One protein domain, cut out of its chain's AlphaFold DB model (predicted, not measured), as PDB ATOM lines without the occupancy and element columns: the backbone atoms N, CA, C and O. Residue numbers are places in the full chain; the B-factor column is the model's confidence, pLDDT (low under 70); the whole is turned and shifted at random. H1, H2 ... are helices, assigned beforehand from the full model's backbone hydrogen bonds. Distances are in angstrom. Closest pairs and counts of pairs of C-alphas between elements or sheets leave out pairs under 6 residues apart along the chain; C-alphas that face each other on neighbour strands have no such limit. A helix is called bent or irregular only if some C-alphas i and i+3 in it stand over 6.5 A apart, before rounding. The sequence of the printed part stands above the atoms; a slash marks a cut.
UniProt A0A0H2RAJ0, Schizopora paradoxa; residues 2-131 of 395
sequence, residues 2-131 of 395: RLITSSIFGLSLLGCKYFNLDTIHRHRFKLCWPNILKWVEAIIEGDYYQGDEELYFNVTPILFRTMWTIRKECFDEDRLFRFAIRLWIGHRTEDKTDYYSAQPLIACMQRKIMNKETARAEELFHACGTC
ATOM      1  N   ARG A   2      22.678  46.009  -1.738       85.88
ATOM      2  CA  ARG A   2      23.628  47.148  -1.682       85.88
ATOM      3  C   ARG A   2      24.108  47.538  -0.273       85.88
ATOM      4  O   ARG A   2      25.305  47.638  -0.061       85.88
ATOM      5  N   LEU A   3      23.207  47.651   0.712       91.00
ATOM      6  CA  LEU A   3      23.582  47.953   2.108       91.00
ATOM      7  C   LEU A   3      24.536  46.917   2.731       91.00
ATOM      8  O   LEU A   3      25.423  47.282   3.502       91.00
ATOM      9  N   ILE A   4      24.373  45.635   2.391       92.00
ATOM     10  CA  ILE A   4      25.243  44.552   2.868       92.00
ATOM     11  C   ILE A   4      26.618  44.686   2.206       92.00
ATOM     12  O   ILE A   4      27.627  44.680   2.908       92.00
ATOM     13  N   THR A   5      26.665  44.897   0.888       89.44
ATOM     14  CA  THR A   5      27.914  45.124   0.143       89.44
ATOM     15  C   THR A   5      28.669  46.347   0.667       89.44
ATOM     16  O   THR A   5      29.862  46.253   0.943       89.44
ATOM     17  N   SER A   6      27.985  47.471   0.911       91.25
ATOM     18  CA  SER A   6      28.589  48.673   1.504       91.25
ATOM     19  C   SER A   6      29.116  48.423   2.920       91.25
ATOM     20  O   SER A   6      30.175  48.933   3.278       91.25
ATOM     21  N   SER A   7      28.418  47.610   3.718       94.38
ATOM     22  CA  SER A   7      28.865  47.240   5.069       94.38
ATOM     23  C   SER A   7      30.121  46.364   5.027       94.38
ATOM     24  O   SER A   7      31.066  46.596   5.778       94.38
ATOM     25  N   ILE A   8      30.164  45.391   4.112       94.19
ATOM     26  CA  ILE A   8      31.334  44.538   3.848       94.19
ATOM     27  C   ILE A   8      32.520  45.386   3.369       94.19
ATOM     28  O   ILE A   8      33.631  45.231   3.880       94.19
ATOM     29  N   PHE A   9      32.283  46.327   2.453       94.75
ATOM     30  CA  PHE A   9      33.296  47.276   1.998       94.75
ATOM     31  C   PHE A   9      33.839  48.116   3.160       94.75
ATOM     32  O   PHE A   9      35.050  48.145   3.373       94.75
ATOM     33  N   GLY A  10      32.966  48.706   3.983       95.69
ATOM     34  CA  GLY A  10      33.369  49.473   5.165       95.69
ATOM     35  C   GLY A  10      34.222  48.655   6.142       95.69
ATOM     36  O   GLY A  10      35.270  49.122   6.582       95.69
ATOM     37  N   LEU A  11      33.839  47.403   6.417       94.38
ATOM     38  CA  LEU A  11      34.636  46.489   7.245       94.38
ATOM     39  C   LEU A  11      36.016  46.202   6.641       94.38
ATOM     40  O   LEU A  11      36.999  46.098   7.374       94.38
ATOM     41  N   SER A  12      36.102  46.086   5.315       93.94
ATOM     42  CA  SER A  12      37.370  45.852   4.624       93.94
ATOM     43  C   SER A  12      38.312  47.055   4.688       93.94
ATOM     44  O   SER A  12      39.515  46.865   4.867       93.94
ATOM     45  N   LEU A  13      37.776  48.281   4.652       94.50
ATOM     46  CA  LEU A  13      38.563  49.512   4.766       94.50
ATOM     47  C   LEU A  13      39.210  49.681   6.147       94.50
ATOM     48  O   LEU A  13      40.293  50.252   6.241       94.50
ATOM     49  N   LEU A  14      38.591  49.156   7.213       95.06
ATOM     50  CA  LEU A  14      39.197  49.154   8.553       95.06
ATOM     51  C   LEU A  14      40.502  48.335   8.577       95.06
ATOM     52  O   LEU A  14      41.492  48.729   9.200       95.06
ATOM     53  N   GLY A  15      40.514  47.204   7.864       90.69
ATOM     54  CA  GLY A  15      41.684  46.356   7.660       90.69
ATOM     55  C   GLY A  15      42.279  45.744   8.936       90.69
ATOM     56  O   GLY A  15      41.798  45.909  10.056       90.69
ATOM     57  N   CYS A  16      43.385  45.014   8.772       90.88
ATOM     58  CA  CYS A  16      44.017  44.272   9.869       90.88
ATOM     59  C   CYS A  16      44.553  45.180  10.986       90.88
ATOM     60  O   CYS A  16      44.552  44.778  12.147       90.88
ATOM     61  N   LYS A  17      45.016  46.394  10.646       92.00
ATOM     62  CA  LYS A  17      45.583  47.337  11.620       92.00
ATOM     63  C   LYS A  17      44.539  47.718  12.664       92.00
ATOM     64  O   LYS A  17      44.795  47.514  13.842       92.00
ATOM     65  N   TYR A  18      43.353  48.160  12.241       95.12
ATOM     66  CA  TYR A  18      42.279  48.578  13.145       95.12
ATOM     67  C   TYR A  18      41.878  47.484  14.140       95.12
ATOM     68  O   TYR A  18      41.852  47.714  15.348       95.12
ATOM     69  N   PHE A  19      41.624  46.266  13.652       93.56
ATOM     70  CA  PHE A  19      41.197  45.161  14.513       93.56
ATOM     71  C   PHE A  19      42.310  44.610  15.413       93.56
ATOM     72  O   PHE A  19      42.010  43.873  16.348       93.56
ATOM     73  N   ASN A  20      43.574  44.950  15.155       90.19
ATOM     74  CA  ASN A  20      44.698  44.600  16.022       90.19
ATOM     75  C   ASN A  20      45.054  45.696  17.036       90.19
ATOM     76  O   ASN A  20      45.830  45.407  17.941       90.19
ATOM     77  N   LEU A  21      44.505  46.913  16.918       93.06
ATOM     78  CA  LEU A  21      44.769  47.998  17.875       93.06
ATOM     79  C   LEU A  21      44.271  47.663  19.285       93.06
ATOM     80  O   LEU A  21      44.889  48.076  20.260       93.06
ATOM     81  N   ASP A  22      43.158  46.933  19.390       94.44
ATOM     82  CA  ASP A  22      42.543  46.595  20.670       94.44
ATOM     83  C   ASP A  22      41.868  45.212  20.644       94.44
ATOM     84  O   ASP A  22      41.247  44.787  19.661       94.44
ATOM     85  N   THR A  23      41.968  44.519  21.776       95.81
ATOM     86  CA  THR A  23      41.360  43.214  22.050       95.81
ATOM     87  C   THR A  23      39.838  43.222  21.899       95.81
ATOM     88  O   THR A  23      39.282  42.218  21.445       95.81
ATOM     89  N   ILE A  24      39.159  44.342  22.190       97.12
ATOM     90  CA  ILE A  24      37.700  44.451  22.052       97.12
ATOM     91  C   ILE A  24      37.304  44.447  20.574       97.12
ATOM     92  O   ILE A  24      36.427  43.675  20.183       97.12
ATOM     93  N   HIS A  25      37.961  45.249  19.728       95.56
ATOM     94  CA  HIS A  25      37.709  45.244  18.280       95.56
ATOM     95  C   HIS A  25      37.987  43.870  17.669       95.56
ATOM     96  O   HIS A  25      37.156  43.343  16.922       95.56
ATOM     97  N   ARG A  26      39.110  43.250  18.052       95.25
ATOM     98  CA  ARG A  26      39.461  41.882  17.658       95.25
ATOM     99  C   ARG A  26      38.358  40.890  18.029       95.25
ATOM    100  O   ARG A  26      37.955  40.078  17.198       95.25
ATOM    101  N   HIS A  27      37.867  40.942  19.266       95.69
ATOM    102  CA  HIS A  27      36.822  40.047  19.756       95.69
ATOM    103  C   HIS A  27      35.484  40.274  19.039       95.69
ATOM    104  O   HIS A  27      34.862  39.313  18.591       95.69
ATOM    105  N   ARG A  28      35.076  41.533  18.838       95.88
ATOM    106  CA  ARG A  28      33.857  41.879  18.089       95.88
ATOM    107  C   ARG A  28      33.895  41.338  16.663       95.88
ATOM    108  O   ARG A  28      32.930  40.718  16.229       95.88
ATOM    109  N   PHE A  29      35.018  41.489  15.959       95.62
ATOM    110  CA  PHE A  29      35.162  40.920  14.617       95.62
ATOM    111  C   PHE A  29      35.017  39.391  14.625       95.62
ATOM    112  O   PHE A  29      34.296  38.843  13.793       95.62
ATOM    113  N   LYS A  30      35.623  38.699  15.607       94.38
ATOM    114  CA  LYS A  30      35.469  37.238  15.768       94.38
ATOM    115  C   LYS A  30      34.010  36.819  15.943       94.38
ATOM    116  O   LYS A  30      33.615  35.809  15.369       94.38
ATOM    117  N   LEU A  31      33.238  37.567  16.733       95.12
ATOM    118  CA  LEU A  31      31.818  37.289  16.962       95.12
ATOM    119  C   LEU A  31      30.969  37.543  15.708       95.12
ATOM    120  O   LEU A  31      30.032  36.795  15.445       95.12
ATOM    121  N   CYS A  32      31.308  38.559  14.912       95.94
ATOM    122  CA  CYS A  32      30.578  38.891  13.689       95.94
ATOM    123  C   CYS A  32      30.924  37.985  12.497       95.94
ATOM    124  O   CYS A  32      30.106  37.865  11.583       95.94
ATOM    125  N   TRP A  33      32.101  37.346  12.486       95.75
ATOM    126  CA  TRP A  33      32.594  36.578  11.336       95.75
ATOM    127  C   TRP A  33      31.603  35.548  10.771       95.75
ATOM    128  O   TRP A  33      31.407  35.559   9.557       95.75
ATOM    129  N   PRO A  34      30.914  34.709  11.572       95.75
ATOM    130  CA  PRO A  34      29.957  33.748  11.022       95.75
ATOM    131  C   PRO A  34      28.823  34.406  10.221       95.75
ATOM    132  O   PRO A  34      28.354  33.838   9.239       95.75
ATOM    133  N   ASN A  35      28.390  35.608  10.614       96.19
ATOM    134  CA  ASN A  35      27.359  36.357   9.895       96.19
ATOM    135  C   ASN A  35      27.925  37.036   8.647       96.19
ATOM    136  O   ASN A  35      27.287  36.987   7.600       96.19
ATOM    137  N   ILE A  36      29.138  37.593   8.736       95.94
ATOM    138  CA  ILE A  36      29.853  38.136   7.572       95.94
ATOM    139  C   ILE A  36      30.014  37.039   6.516       95.94
ATOM    140  O   ILE A  36      29.653  37.253   5.365       95.94
ATOM    141  N   LEU A  37      30.475  35.846   6.905       96.56
ATOM    142  CA  LEU A  37      30.650  34.719   5.992       96.56
ATOM    143  C   LEU A  37      29.330  34.317   5.326       96.56
ATOM    144  O   LEU A  37      29.296  34.200   4.107       96.56
ATOM    145  N   LYS A  38      28.236  34.192   6.092       96.19
ATOM    146  CA  LYS A  38      26.900  33.920   5.533       96.19
ATOM    147  C   LYS A  38      26.464  34.979   4.522       96.19
ATOM    148  O   LYS A  38      25.847  34.634   3.523       96.19
ATOM    149  N   TRP A  39      26.750  36.258   4.770       96.38
ATOM    150  CA  TRP A  39      26.418  37.327   3.825       96.38
ATOM    151  C   TRP A  39      27.231  37.232   2.539       96.38
ATOM    152  O   TRP A  39      26.658  37.339   1.460       96.38
ATOM    153  N   VAL A  40      28.541  37.006   2.643       96.44
ATOM    154  CA  VAL A  40      29.419  36.861   1.474       96.44
ATOM    155  C   VAL A  40      29.036  35.595   0.677       96.44
ATOM    156  O   VAL A  40      28.909  35.656  -0.542       96.44
ATOM    157  N   GLU A  41      28.741  34.475   1.344       96.19
ATOM    158  CA  GLU A  41      28.217  33.253   0.709       96.19
ATOM    159  C   GLU A  41      26.868  33.492   0.009       96.19
ATOM    160  O   GLU A  41      26.696  33.105  -1.145       96.19
ATOM    161  N   ALA A  42      25.928  34.178   0.662       95.75
ATOM    162  CA  ALA A  42      24.632  34.487   0.063       95.75
ATOM    163  C   ALA A  42      24.765  35.399  -1.168       95.75
ATOM    164  O   ALA A  42      24.025  35.225  -2.134       95.75
ATOM    165  N   ILE A  43      25.714  36.348  -1.160       94.88
ATOM    166  CA  ILE A  43      26.002  37.203  -2.321       94.88
ATOM    167  C   ILE A  43      26.455  36.361  -3.517       94.88
ATOM    168  O   ILE A  43      25.929  36.567  -4.608       94.88
ATOM    169  N   ILE A  44      27.384  35.413  -3.325       94.69
ATOM    170  CA  ILE A  44      27.845  34.565  -4.435       94.69
ATOM    171  C   ILE A  44      26.790  33.550  -4.887       94.69
ATOM    172  O   ILE A  44      26.756  33.194  -6.055       94.69
ATOM    173  N   GLU A  45      25.967  33.032  -3.972       93.81
ATOM    174  CA  GLU A  45      24.961  32.004  -4.276       93.81
ATOM    175  C   GLU A  45      23.760  32.550  -5.029       93.81
ATOM    176  O   GLU A  45      23.212  31.854  -5.876       93.81
ATOM    177  N   GLY A  46      23.356  33.779  -4.713       94.25
ATOM    178  CA  GLY A  46      22.255  34.448  -5.394       94.25
ATOM    179  C   GLY A  46      22.684  35.325  -6.565       94.25
ATOM    180  O   GLY A  46      21.853  36.086  -7.049       94.25
ATOM    181  N   ASP A  47      23.962  35.284  -6.964       92.50
ATOM    182  CA  ASP A  47      24.547  36.171  -7.980       92.50
ATOM    183  C   ASP A  47      24.234  37.664  -7.736       92.50
ATOM    184  O   ASP A  47      24.084  38.469  -8.652       92.50
ATOM    185  N   TYR A  48      24.162  38.073  -6.464       91.44
ATOM    186  CA  TYR A  48      23.771  39.430  -6.060       91.44
ATOM    187  C   TYR A  48      24.887  40.476  -6.213       91.44
ATOM    188  O   TYR A  48      24.763  41.588  -5.695       91.44
ATOM    189  N   TYR A  49      25.982  40.105  -6.872       88.88
ATOM    190  CA  TYR A  49      27.114  40.967  -7.200       88.88
ATOM    191  C   TYR A  49      27.039  41.516  -8.636       88.88
ATOM    192  O   TYR A  49      27.963  42.208  -9.043       88.88
ATOM    193  N   GLN A  50      25.972  41.226  -9.395       90.25
ATOM    194  CA  GLN A  50      25.793  41.737 -10.760       90.25
ATOM    195  C   GLN A  50      25.845  43.274 -10.809       90.25
ATOM    196  O   GLN A  50      25.043  43.949 -10.157       90.25
ATOM    197  N   GLY A  51      26.785  43.816 -11.586       91.19
ATOM    198  CA  GLY A  51      27.083  45.250 -11.689       91.19
ATOM    199  C   GLY A  51      28.013  45.809 -10.602       91.19
ATOM    200  O   GLY A  51      28.395  46.973 -10.684       91.19
ATOM    201  N   ASP A  52      28.378  45.001  -9.603       93.62
ATOM    202  CA  ASP A  52      29.318  45.311  -8.517       93.62
ATOM    203  C   ASP A  52      30.417  44.218  -8.409       93.62
ATOM    204  O   ASP A  52      31.014  44.017  -7.343       93.62
ATOM    205  N   GLU A  53      30.688  43.477  -9.496       95.38
ATOM    206  CA  GLU A  53      31.590  42.316  -9.540       95.38
ATOM    207  C   GLU A  53      32.979  42.694  -9.012       95.38
ATOM    208  O   GLU A  53      33.520  42.058  -8.103       95.38
ATOM    209  N   GLU A  54      33.543  43.772  -9.559       94.62
ATOM    210  CA  GLU A  54      34.870  44.260  -9.202       94.62
ATOM    211  C   GLU A  54      34.963  44.579  -7.708       94.62
ATOM    212  O   GLU A  54      35.891  44.134  -7.028       94.62
ATOM    213  N   LEU A  55      33.975  45.305  -7.177       94.06
ATOM    214  CA  LEU A  55      33.928  45.673  -5.767       94.06
ATOM    215  C   LEU A  55      33.908  44.420  -4.886       94.06
ATOM    216  O   LEU A  55      34.701  44.305  -3.950       94.06
ATOM    217  N   TYR A  56      33.040  43.460  -5.195       95.75
ATOM    218  CA  TYR A  56      32.894  42.242  -4.407       95.75
ATOM    219  C   TYR A  56      34.174  41.387  -4.395       95.75
ATOM    220  O   TYR A  56      34.660  40.994  -3.323       95.75
ATOM    221  N   PHE A  57      34.761  41.131  -5.568       95.69
ATOM    222  CA  PHE A  57      35.960  40.295  -5.692       95.69
ATOM    223  C   PHE A  57      37.244  40.994  -5.214       95.69
ATOM    224  O   PHE A  57      38.183  40.305  -4.810       95.69
ATOM    225  N   ASN A  58      37.275  42.331  -5.155       93.62
ATOM    226  CA  ASN A  58      38.378  43.089  -4.549       93.62
ATOM    227  C   ASN A  58      38.276  43.169  -3.017       93.62
ATOM    228  O   ASN A  58      39.291  43.134  -2.318       93.62
ATOM    229  N   VAL A  59      37.060  43.228  -2.469       95.06
ATOM    230  CA  VAL A  59      36.824  43.334  -1.019       95.06
ATOM    231  C   VAL A  59      37.023  42.010  -0.294       95.06
ATOM    232  O   VAL A  59      37.581  41.965   0.808       95.06
ATOM    233  N   THR A  60      36.590  40.912  -0.907       95.56
ATOM    234  CA  THR A  60      36.625  39.586  -0.279       95.56
ATOM    235  C   THR A  60      38.038  39.167   0.174       95.56
ATOM    236  O   THR A  60      38.194  38.778   1.336       95.56
ATOM    237  N   PRO A  61      39.110  39.317  -0.631       95.56
ATOM    238  CA  PRO A  61      40.490  39.078  -0.196       95.56
ATOM    239  C   PRO A  61      40.894  39.828   1.081       95.56
ATOM    240  O   PRO A  61      41.612  39.280   1.920       95.56
ATOM    241  N   ILE A  62      40.434  41.073   1.246       94.81
ATOM    242  CA  ILE A  62      40.780  41.934   2.386       94.81
ATOM    243  C   ILE A  62      40.111  41.423   3.666       94.81
ATOM    244  O   ILE A  62      40.755  41.350   4.719       94.81
ATOM    245  N   LEU A  63      38.843  41.006   3.575       95.62
ATOM    246  CA  LEU A  63      38.135  40.383   4.694       95.62
ATOM    247  C   LEU A  63      38.818  39.089   5.140       95.62
ATOM    248  O   LEU A  63      39.056  38.900   6.331       95.62
ATOM    249  N   PHE A  64      39.190  38.227   4.194       96.06
ATOM    250  CA  PHE A  64      39.859  36.963   4.501       96.06
ATOM    251  C   PHE A  64      41.247  37.172   5.113       96.06
ATOM    252  O   PHE A  64      41.586  36.501   6.084       96.06
ATOM    253  N   ARG A  65      42.023  38.147   4.625       94.38
ATOM    254  CA  ARG A  65      43.308  38.533   5.234       94.38
ATOM    255  C   ARG A  65      43.132  39.035   6.671       94.38
ATOM    256  O   ARG A  65      43.913  38.695   7.563       94.38
ATOM    257  N   THR A  66      42.085  39.822   6.902       94.31
ATOM    258  CA  THR A  66      41.731  40.321   8.235       94.31
ATOM    259  C   THR A  66      41.346  39.172   9.159       94.31
ATOM    260  O   THR A  66      41.874  39.069  10.266       94.31
ATOM    261  N   MET A  67      40.521  38.244   8.676       95.44
ATOM    262  CA  MET A  67      40.127  37.063   9.433       95.44
ATOM    263  C   MET A  67      41.311  36.157   9.765       95.44
ATOM    264  O   MET A  67      41.465  35.756  10.916       95.44
ATOM    265  N   TRP A  68      42.180  35.891   8.792       94.75
ATOM    266  CA  TRP A  68      43.405  35.117   8.978       94.75
ATOM    267  C   TRP A  68      44.266  35.668  10.120       94.75
ATOM    268  O   TRP A  68      44.714  34.929  10.995       94.75
ATOM    269  N   THR A  69      44.415  36.993  10.169       92.19
ATOM    270  CA  THR A  69      45.185  37.690  11.207       92.19
ATOM    271  C   THR A  69      44.544  37.589  12.599       92.19
ATOM    272  O   THR A  69      45.236  37.550  13.621       92.19
ATOM    273  N   ILE A  70      43.213  37.568  12.660       93.44
ATOM    274  CA  ILE A  70      42.447  37.622  13.909       93.44
ATOM    275  C   ILE A  70      42.195  36.223  14.494       93.44
ATOM    276  O   ILE A  70      42.285  36.047  15.717       93.44
ATOM    277  N   ARG A  71      41.834  35.247  13.651       93.50
ATOM    278  CA  ARG A  71      41.413  33.889  14.032       93.50
ATOM    279  C   ARG A  71      41.639  32.896  12.881       93.50
ATOM    280  O   ARG A  71      40.715  32.536  12.151       93.50
ATOM    281  N   LYS A  72      42.879  32.425  12.747       94.81
ATOM    282  CA  LYS A  72      43.284  31.423  11.744       94.81
ATOM    283  C   LYS A  72      42.546  30.086  11.873       94.81
ATOM    284  O   LYS A  72      42.419  29.372  10.888       94.81
ATOM    285  N   GLU A  73      42.027  29.755  13.055       95.19
ATOM    286  CA  GLU A  73      41.341  28.482  13.328       95.19
ATOM    287  C   GLU A  73      40.049  28.334  12.509       95.19
ATOM    288  O   GLU A  73      39.628  27.227  12.203       95.19
ATOM    289  N   CYS A  74      39.433  29.437  12.069       94.81
ATOM    290  CA  CYS A  74      38.270  29.355  11.178       94.81
ATOM    291  C   CYS A  74      38.604  28.791   9.788       94.81
ATOM    292  O   CYS A  74      37.698  28.379   9.071       94.81
ATOM    293  N   PHE A  75      39.884  28.741   9.407       96.56
ATOM    294  CA  PHE A  75      40.341  28.118   8.161       96.56
ATOM    295  C   PHE A  75      40.490  26.596   8.263       96.56
ATOM    296  O   PHE A  75      40.813  25.950   7.266       96.56
ATOM    297  N   ASP A  76      40.229  26.016   9.437       95.81
ATOM    298  CA  ASP A  76      40.156  24.563   9.606       95.81
ATOM    299  C   ASP A  76      38.855  23.996   9.010       95.81
ATOM    300  O   ASP A  76      38.817  22.836   8.594       95.81
ATOM    301  N   GLU A  77      37.812  24.828   8.908       96.81
ATOM    302  CA  GLU A  77      36.478  24.442   8.458       96.81
ATOM    303  C   GLU A  77      36.428  24.144   6.951       96.81
ATOM    304  O   GLU A  77      36.614  25.018   6.100       96.81
ATOM    305  N   ASP A  78      36.051  22.913   6.599       97.75
ATOM    306  CA  ASP A  78      35.896  22.484   5.204       97.75
ATOM    307  C   ASP A  78      34.866  23.319   4.428       97.75
ATOM    308  O   ASP A  78      35.016  23.521   3.222       97.75
ATOM    309  N   ARG A  79      33.833  23.841   5.108       97.06
ATOM    310  CA  ARG A  79      32.868  24.778   4.512       97.06
ATOM    311  C   ARG A  79      33.577  26.012   3.959       97.06
ATOM    312  O   ARG A  79      33.334  26.374   2.809       97.06
ATOM    313  N   LEU A  80      34.476  26.613   4.743       97.25
ATOM    314  CA  LEU A  80      35.219  27.798   4.326       97.25
ATOM    315  C   LEU A  80      36.140  27.483   3.143       97.25
ATOM    316  O   LEU A  80      36.213  28.270   2.203       97.25
ATOM    317  N   PHE A  81      36.774  26.307   3.140       98.19
ATOM    318  CA  PHE A  81      37.600  25.851   2.020       98.19
ATOM    319  C   PHE A  81      36.776  25.709   0.730       98.19
ATOM    320  O   PHE A  81      37.173  26.205  -0.323       98.19
ATOM    321  N   ARG A  82      35.599  25.069   0.794       97.69
ATOM    322  CA  ARG A  82      34.697  24.931  -0.366       97.69
ATOM    323  C   ARG A  82      34.250  26.289  -0.891       97.69
ATOM    324  O   ARG A  82      34.246  26.511  -2.100       97.69
ATOM    325  N   PHE A  83      33.922  27.206   0.010       97.88
ATOM    326  CA  PHE A  83      33.573  28.569  -0.355       97.88
ATOM    327  C   PHE A  83      34.753  29.314  -1.008       97.88
ATOM    328  O   PHE A  83      34.586  29.941  -2.054       97.88
ATOM    329  N   ALA A  84      35.968  29.158  -0.481       98.19
ATOM    330  CA  ALA A  84      37.179  29.701  -1.083       98.19
ATOM    331  C   ALA A  84      37.457  29.133  -2.490       98.19
ATOM    332  O   ALA A  84      37.874  29.880  -3.376       98.19
ATOM    333  N   ILE A  85      37.165  27.848  -2.738       98.06
ATOM    334  CA  ILE A  85      37.219  27.268  -4.091       98.06
ATOM    335  C   ILE A  85      36.223  27.969  -5.019       98.06
ATOM    336  O   ILE A  85      36.579  28.256  -6.158       98.06
ATOM    337  N   ARG A  86      35.004  28.281  -4.567       97.00
ATOM    338  CA  ARG A  86      34.005  28.994  -5.388       97.00
ATOM    339  C   ARG A  86      34.450  30.414  -5.731       97.00
ATOM    340  O   ARG A  86      34.369  30.806  -6.889       97.00
ATOM    341  N   LEU A  87      34.992  31.146  -4.757       97.44
ATOM    342  CA  LEU A  87      35.584  32.471  -4.978       97.44
ATOM    343  C   LEU A  87      36.751  32.434  -5.970       97.44
ATOM    344  O   LEU A  87      36.909  33.344  -6.784       97.44
ATOM    345  N   TRP A  88      37.560  31.373  -5.925       98.00
ATOM    346  CA  TRP A  88      38.604  31.151  -6.913       98.00
ATOM    347  C   TRP A  88      38.029  30.778  -8.280       98.00
ATOM    348  O   TRP A  88      38.498  31.297  -9.289       98.00
ATOM    349  N   ILE A  89      37.030  29.891  -8.352       96.75
ATOM    350  CA  ILE A  89      36.361  29.557  -9.615       96.75
ATOM    351  C   ILE A  89      35.912  30.856 -10.289       96.75
ATOM    352  O   ILE A  89      36.206  31.036 -11.472       96.75
ATOM    353  N   GLY A  90      35.373  31.785  -9.502       95.75
ATOM    354  CA  GLY A  90      35.081  33.141  -9.935       95.75
ATOM    355  C   GLY A  90      33.826  33.219 -10.794       95.75
ATOM    356  O   GLY A  90      33.058  32.261 -10.894       95.75
ATOM    357  N   HIS A  91      33.642  34.376 -11.413       95.69
ATOM    358  CA  HIS A  91      32.540  34.685 -12.308       95.69
ATOM    359  C   HIS A  91      33.092  35.259 -13.612       95.69
ATOM    360  O   HIS A  91      34.022  36.065 -13.594       95.69
ATOM    361  N   ARG A  92      32.513  34.847 -14.744       95.94
ATOM    362  CA  ARG A  92      32.840  35.408 -16.053       95.94
ATOM    363  C   ARG A  92      31.606  36.076 -16.642       95.94
ATOM    364  O   ARG A  92      30.624  35.389 -16.909       95.94
ATOM    365  N   THR A  93      31.699  37.378 -16.855       95.50
ATOM    366  CA  THR A  93      30.657  38.216 -17.458       95.50
ATOM    367  C   THR A  93      30.576  38.007 -18.977       95.50
ATOM    368  O   THR A  93      31.429  37.348 -19.584       95.50
ATOM    369  N   GLU A  94      29.537  38.553 -19.616       95.31
ATOM    370  CA  GLU A  94      29.299  38.422 -21.067       95.31
ATOM    371  C   GLU A  94      30.428  39.021 -21.923       95.31
ATOM    372  O   GLU A  94      30.775  38.480 -22.976       95.31
ATOM    373  N   ASP A  95      31.071  40.080 -21.427       95.00
ATOM    374  CA  ASP A  95      32.264  40.709 -22.015       95.00
ATOM    375  C   ASP A  95      33.549  39.868 -21.839       95.00
ATOM    376  O   ASP A  95      34.620  40.251 -22.310       95.00
ATOM    377  N   LYS A  96      33.433  38.688 -21.215       95.00
ATOM    378  CA  LYS A  96      34.508  37.744 -20.883       95.00
ATOM    379  C   LYS A  96      35.463  38.225 -19.787       95.00
ATOM    380  O   LYS A  96      36.493  37.570 -19.594       95.00
ATOM    381  N   THR A  97      35.124  39.279 -19.044       94.88
ATOM    382  CA  THR A  97      35.894  39.689 -17.865       94.88
ATOM    383  C   THR A  97      35.825  38.594 -16.792       94.88
ATOM    384  O   THR A  97      34.760  38.068 -16.481       94.88
ATOM    385  N   ASP A  98      36.984  38.173 -16.278       96.75
ATOM    386  CA  ASP A  98      37.126  37.083 -15.299       96.75
ATOM    387  C   ASP A  98      37.370  37.667 -13.902       96.75
ATOM    388  O   ASP A  98      38.473  38.128 -13.594       96.75
ATOM    389  N   TYR A  99      36.343  37.637 -13.056       97.44
ATOM    390  CA  TYR A  99      36.392  38.112 -11.677       97.44
ATOM    391  C   TYR A  99      36.617  36.948 -10.713       97.44
ATOM    392  O   TYR A  99      35.896  35.953 -10.740       97.44
ATOM    393  N   TYR A 100      37.622  37.054  -9.842       97.75
ATOM    394  CA  TYR A 100      37.967  35.991  -8.896       97.75
ATOM    395  C   TYR A 100      38.741  36.512  -7.685       97.75
ATOM    396  O   TYR A 100      39.324  37.594  -7.708       97.75
ATOM    397  N   SER A 101      38.806  35.694  -6.633       97.25
ATOM    398  CA  SER A 101      39.629  35.964  -5.449       97.25
ATOM    399  C   SER A 101      40.483  34.746  -5.093       97.25
ATOM    400  O   SER A 101      39.959  33.703  -4.709       97.25
ATOM    401  N   ALA A 102      41.809  34.874  -5.183       97.38
ATOM    402  CA  ALA A 102      42.743  33.779  -4.889       97.38
ATOM    403  C   ALA A 102      43.130  33.684  -3.401       97.38
ATOM    404  O   ALA A 102      43.253  32.583  -2.867       97.38
ATOM    405  N   GLN A 103      43.274  34.821  -2.708       96.19
ATOM    406  CA  GLN A 103      43.688  34.887  -1.296       96.19
ATOM    407  C   GLN A 103      42.909  33.973  -0.347       96.19
ATOM    408  O   GLN A 103      43.556  33.303   0.457       96.19
ATOM    409  N   PRO A 104      41.562  33.915  -0.403       97.56
ATOM    410  CA  PRO A 104      40.793  33.000   0.435       97.56
ATOM    411  C   PRO A 104      41.272  31.551   0.312       97.56
ATOM    412  O   PRO A 104      41.447  30.868   1.320       97.56
ATOM    413  N   LEU A 105      41.535  31.099  -0.919       98.06
ATOM    414  CA  LEU A 105      41.964  29.733  -1.185       98.06
ATOM    415  C   LEU A 105      43.422  29.512  -0.780       98.06
ATOM    416  O   LEU A 105      43.722  28.482  -0.184       98.06
ATOM    417  N   ILE A 106      44.307  30.486  -1.018       97.19
ATOM    418  CA  ILE A 106      45.698  30.444  -0.536       97.19
ATOM    419  C   ILE A 106      45.734  30.255   0.985       97.19
ATOM    420  O   ILE A 106      46.371  29.320   1.462       97.19
ATOM    421  N   ALA A 107      44.988  31.064   1.741       96.44
ATOM    422  CA  ALA A 107      44.926  30.964   3.200       96.44
ATOM    423  C   ALA A 107      44.371  29.605   3.675       96.44
ATOM    424  O   ALA A 107      44.890  29.004   4.617       96.44
ATOM    425  N   CYS A 108      43.360  29.065   2.988       98.00
ATOM    426  CA  CYS A 108      42.849  27.725   3.278       98.00
ATOM    427  C   CYS A 108      43.900  26.630   3.005       98.00
ATOM    428  O   CYS A 108      44.094  25.743   3.838       98.00
ATOM    429  N   MET A 109      44.618  26.693   1.876       97.56
ATOM    430  CA  MET A 109      45.697  25.746   1.554       97.56
ATOM    431  C   MET A 109      46.836  25.830   2.571       97.56
ATOM    432  O   MET A 109      47.273  24.797   3.075       97.56
ATOM    433  N   GLN A 110      47.263  27.043   2.936       95.69
ATOM    434  CA  GLN A 110      48.249  27.282   3.993       95.69
ATOM    435  C   GLN A 110      47.847  26.594   5.291       95.69
ATOM    436  O   GLN A 110      48.651  25.878   5.886       95.69
ATOM    437  N   ARG A 111      46.587  26.755   5.714       96.38
ATOM    438  CA  ARG A 111      46.101  26.126   6.942       96.38
ATOM    439  C   ARG A 111      46.178  24.603   6.881       96.38
ATOM    440  O   ARG A 111      46.681  23.990   7.821       96.38
ATOM    441  N   LYS A 112      45.751  24.001   5.767       97.12
ATOM    442  CA  LYS A 112      45.833  22.547   5.569       97.12
ATOM    443  C   LYS A 112      47.283  22.052   5.545       97.12
ATOM    444  O   LYS A 112      47.564  21.022   6.149       97.12
ATOM    445  N   ILE A 113      48.221  22.799   4.956       95.69
ATOM    446  CA  ILE A 113      49.662  22.485   5.006       95.69
ATOM    447  C   ILE A 113      50.175  22.524   6.452       95.69
ATOM    448  O   ILE A 113      50.796  21.564   6.907       95.69
ATOM    449  N   MET A 114      49.867  23.586   7.206       94.75
ATOM    450  CA  MET A 114      50.291  23.739   8.606       94.75
ATOM    451  C   MET A 114      49.773  22.612   9.508       94.75
ATOM    452  O   MET A 114      50.494  22.150  10.392       94.75
ATOM    453  N   ASN A 115      48.541  22.156   9.279       96.56
ATOM    454  CA  ASN A 115      47.932  21.066  10.038       96.56
ATOM    455  C   ASN A 115      48.298  19.670   9.495       96.56
ATOM    456  O   ASN A 115      47.849  18.672  10.050       96.56
ATOM    457  N   LYS A 116      49.106  19.578   8.425       96.94
ATOM    458  CA  LYS A 116      49.430  18.325   7.714       96.94
ATOM    459  C   LYS A 116      48.193  17.595   7.156       96.94
ATOM    460  O   LYS A 116      48.201  16.381   6.985       96.94
ATOM    461  N   GLU A 117      47.144  18.340   6.823       97.31
ATOM    462  CA  GLU A 117      45.875  17.859   6.257       97.31
ATOM    463  C   GLU A 117      45.845  17.979   4.721       97.31
ATOM    464  O   GLU A 117      44.831  18.336   4.116       97.31
ATOM    465  N   THR A 118      46.968  17.734   4.047       96.94
ATOM    466  CA  THR A 118      47.073  18.042   2.615       96.94
ATOM    467  C   THR A 118      46.248  17.115   1.720       96.94
ATOM    468  O   THR A 118      45.681  17.578   0.733       96.94
ATOM    469  N   ALA A 119      46.082  15.844   2.102       97.00
ATOM    470  CA  ALA A 119      45.173  14.916   1.422       97.00
ATOM    471  C   ALA A 119      43.710  15.392   1.495       97.00
ATOM    472  O   ALA A 119      42.980  15.328   0.508       97.00
ATOM    473  N   ARG A 120      43.301  15.971   2.635       97.75
ATOM    474  CA  ARG A 120      41.952  16.527   2.805       97.75
ATOM    475  C   ARG A 120      41.701  17.706   1.868       97.75
ATOM    476  O   ARG A 120      40.597  17.845   1.349       97.75
ATOM    477  N   ALA A 121      42.709  18.541   1.612       97.69
ATOM    478  CA  ALA A 121      42.592  19.621   0.631       97.69
ATOM    479  C   ALA A 121      42.287  19.082  -0.782       97.69
ATOM    480  O   ALA A 121      41.441  19.638  -1.480       97.69
ATOM    481  N   GLU A 122      42.916  17.971  -1.182       96.62
ATOM    482  CA  GLU A 122      42.650  17.328  -2.475       96.62
ATOM    483  C   GLU A 122      41.237  16.733  -2.557       96.62
ATOM    484  O   GLU A 122      40.535  16.938  -3.552       96.62
ATOM    485  N   GLU A 123      40.765  16.079  -1.494       97.81
ATOM    486  CA  GLU A 123      39.374  15.613  -1.403       97.81
ATOM    487  C   GLU A 123      38.372  16.766  -1.561       97.81
ATOM    488  O   GLU A 123      37.355  16.623  -2.240       97.81
ATOM    489  N   LEU A 124      38.663  17.930  -0.970       98.19
ATOM    490  CA  LEU A 124      37.812  19.117  -1.077       98.19
ATOM    491  C   LEU A 124      37.828  19.720  -2.484       98.19
ATOM    492  O   LEU A 124      36.778  20.154  -2.959       98.19
ATOM    493  N   PHE A 125      38.968  19.700  -3.181       97.88
ATOM    494  CA  PHE A 125      39.010  20.049  -4.604       97.88
ATOM    495  C   PHE A 125      38.082  19.146  -5.420       97.88
ATOM    496  O   PHE A 125      37.247  19.651  -6.178       97.88
ATOM    497  N   HIS A 126      38.159  17.832  -5.207       97.25
ATOM    498  CA  HIS A 126      37.305  16.867  -5.893       97.25
ATOM    499  C   HIS A 126      35.821  17.034  -5.563       97.25
ATOM    500  O   HIS A 126      34.994  17.032  -6.475       97.25
ATOM    501  N   ALA A 127      35.485  17.258  -4.292       97.81
ATOM    502  CA  ALA A 127      34.113  17.513  -3.857       97.81
ATOM    503  C   ALA A 127      33.508  18.774  -4.502       97.81
ATOM    504  O   ALA A 127      32.296  18.847  -4.686       97.81
ATOM    505  N   CYS A 128      34.342  19.746  -4.883       97.31
ATOM    506  CA  CYS A 128      33.941  20.951  -5.611       97.31
ATOM    507  C   CYS A 128      34.034  20.813  -7.145       97.31
ATOM    508  O   CYS A 128      33.993  21.820  -7.851       97.31
ATOM    509  N   GLY A 129      34.198  19.600  -7.686       97.06
ATOM    510  CA  GLY A 129      34.241  19.359  -9.133       97.06
ATOM    511  C   GLY A 129      35.509  19.870  -9.833       97.06
ATOM    512  O   GLY A 129      35.538  19.999 -11.064       97.06
ATOM    513  N   THR A 130      36.567  20.158  -9.074       97.06
ATOM    514  CA  THR A 130      37.875  20.550  -9.606       97.06
ATOM    515  C   THR A 130      38.941  19.498  -9.280       97.06
ATOM    516  O   THR A 130      38.707  18.530  -8.560       97.06
ATOM    517  N   CYS A 131      40.115  19.631  -9.882       96.12
ATOM    518  CA  CYS A 131      41.280  18.792  -9.616       96.12
ATOM    519  C   CYS A 131      42.550  19.629  -9.780       96.12
ATOM    520  O   CYS A 131      42.489  20.755 -10.278       96.12
TER     521      CYS A 131
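This is residues 2 to 131 of the 395 residues of a protein of Schizopora paradoxa (UniProt A0A0H2RAJ0). A flat slab of helices, in which H1, the second arm of the bent helix H2, H3, H5 and H6 form an up-and-down bundle, each running against the one before it in the chain. H6 packs on H3, short H4, H5 and H7, H7 lies far from the middle, and the stretch from 90 to 102 folds back on itself between H5 and H6. The printed part has 130 residues with seven named helices, H1 to H7 in order, and no named strand: the class is all helix. The whole is compact, with a radius of gyration of the C-alphas of 14.8 A and spans of 41 by 40 by 19 A.

H1, residues 2 to 21, begins with C-alpha 2 at (23.628, 47.148, -1.682) and is 28.8 A long; it is irregular, with C-alphas 13 and 16 9.1 A apart and a kink of 69 degrees near residue 15. H2, residues 23 to 45, was assigned as one helix by its hydrogen bonds but is bent, with C-alphas 31 and 34 7.2 A apart; its arms H2a, residues 23 to 31, and H2b, residues 34 to 45, stand at a steep tilt of 46 degrees. H3, residues 53 to 70, is 26.3 A long. H4 spans residues 72 to 76, H5 residues 78 to 89 over 16.4 A, and H6 residues 103 to 114 over 16.3 A. H7, residues 118 to 127, ends with C-alpha 127 at (34.113, 17.513, -3.857).

H1 and H3 touch, closest at the C-alphas of Cys 16 and Thr 66, 4.8 A, the same way at a shallow tilt of 32 degrees, only just short of steep. H1 and H2a touch only at the corner, C-alphas 19 and 26 being 4.9 A apart. H2b and H3 are close but not clearly touching, C-alphas 40 and 60 being 7.9 A apart. H6, the hub, touches H3 at C-alphas 103 and 61, 5.4 A, and H4 at C-alphas 108 and 75, 5.5 A. H5 and H6 form a hairpin, closest at C-alphas 84 and 105, 4.8 A, and H6 and H7 another, at C-alphas 112 and 118, 5.5 A. H5 touches H7, while H1 and H7 are apart. Every O i to N i+4 pair is within hydrogen-bond range in H2a, H2b, H5, H6 and H7; the counts are 11 of 16 in H1, 12 of 14 in H3 and 0 of 1 in H4, where 2 of 2 O i to N i+3 pairs are within range.

The C-alphas farthest apart, of Thr 23 and Asp 95, are 45.1 A apart. The printed part has no cut; the link from H5 to H6 is long. Mean pLDDT of the printed part is 95.4, and no printed residue is under 70.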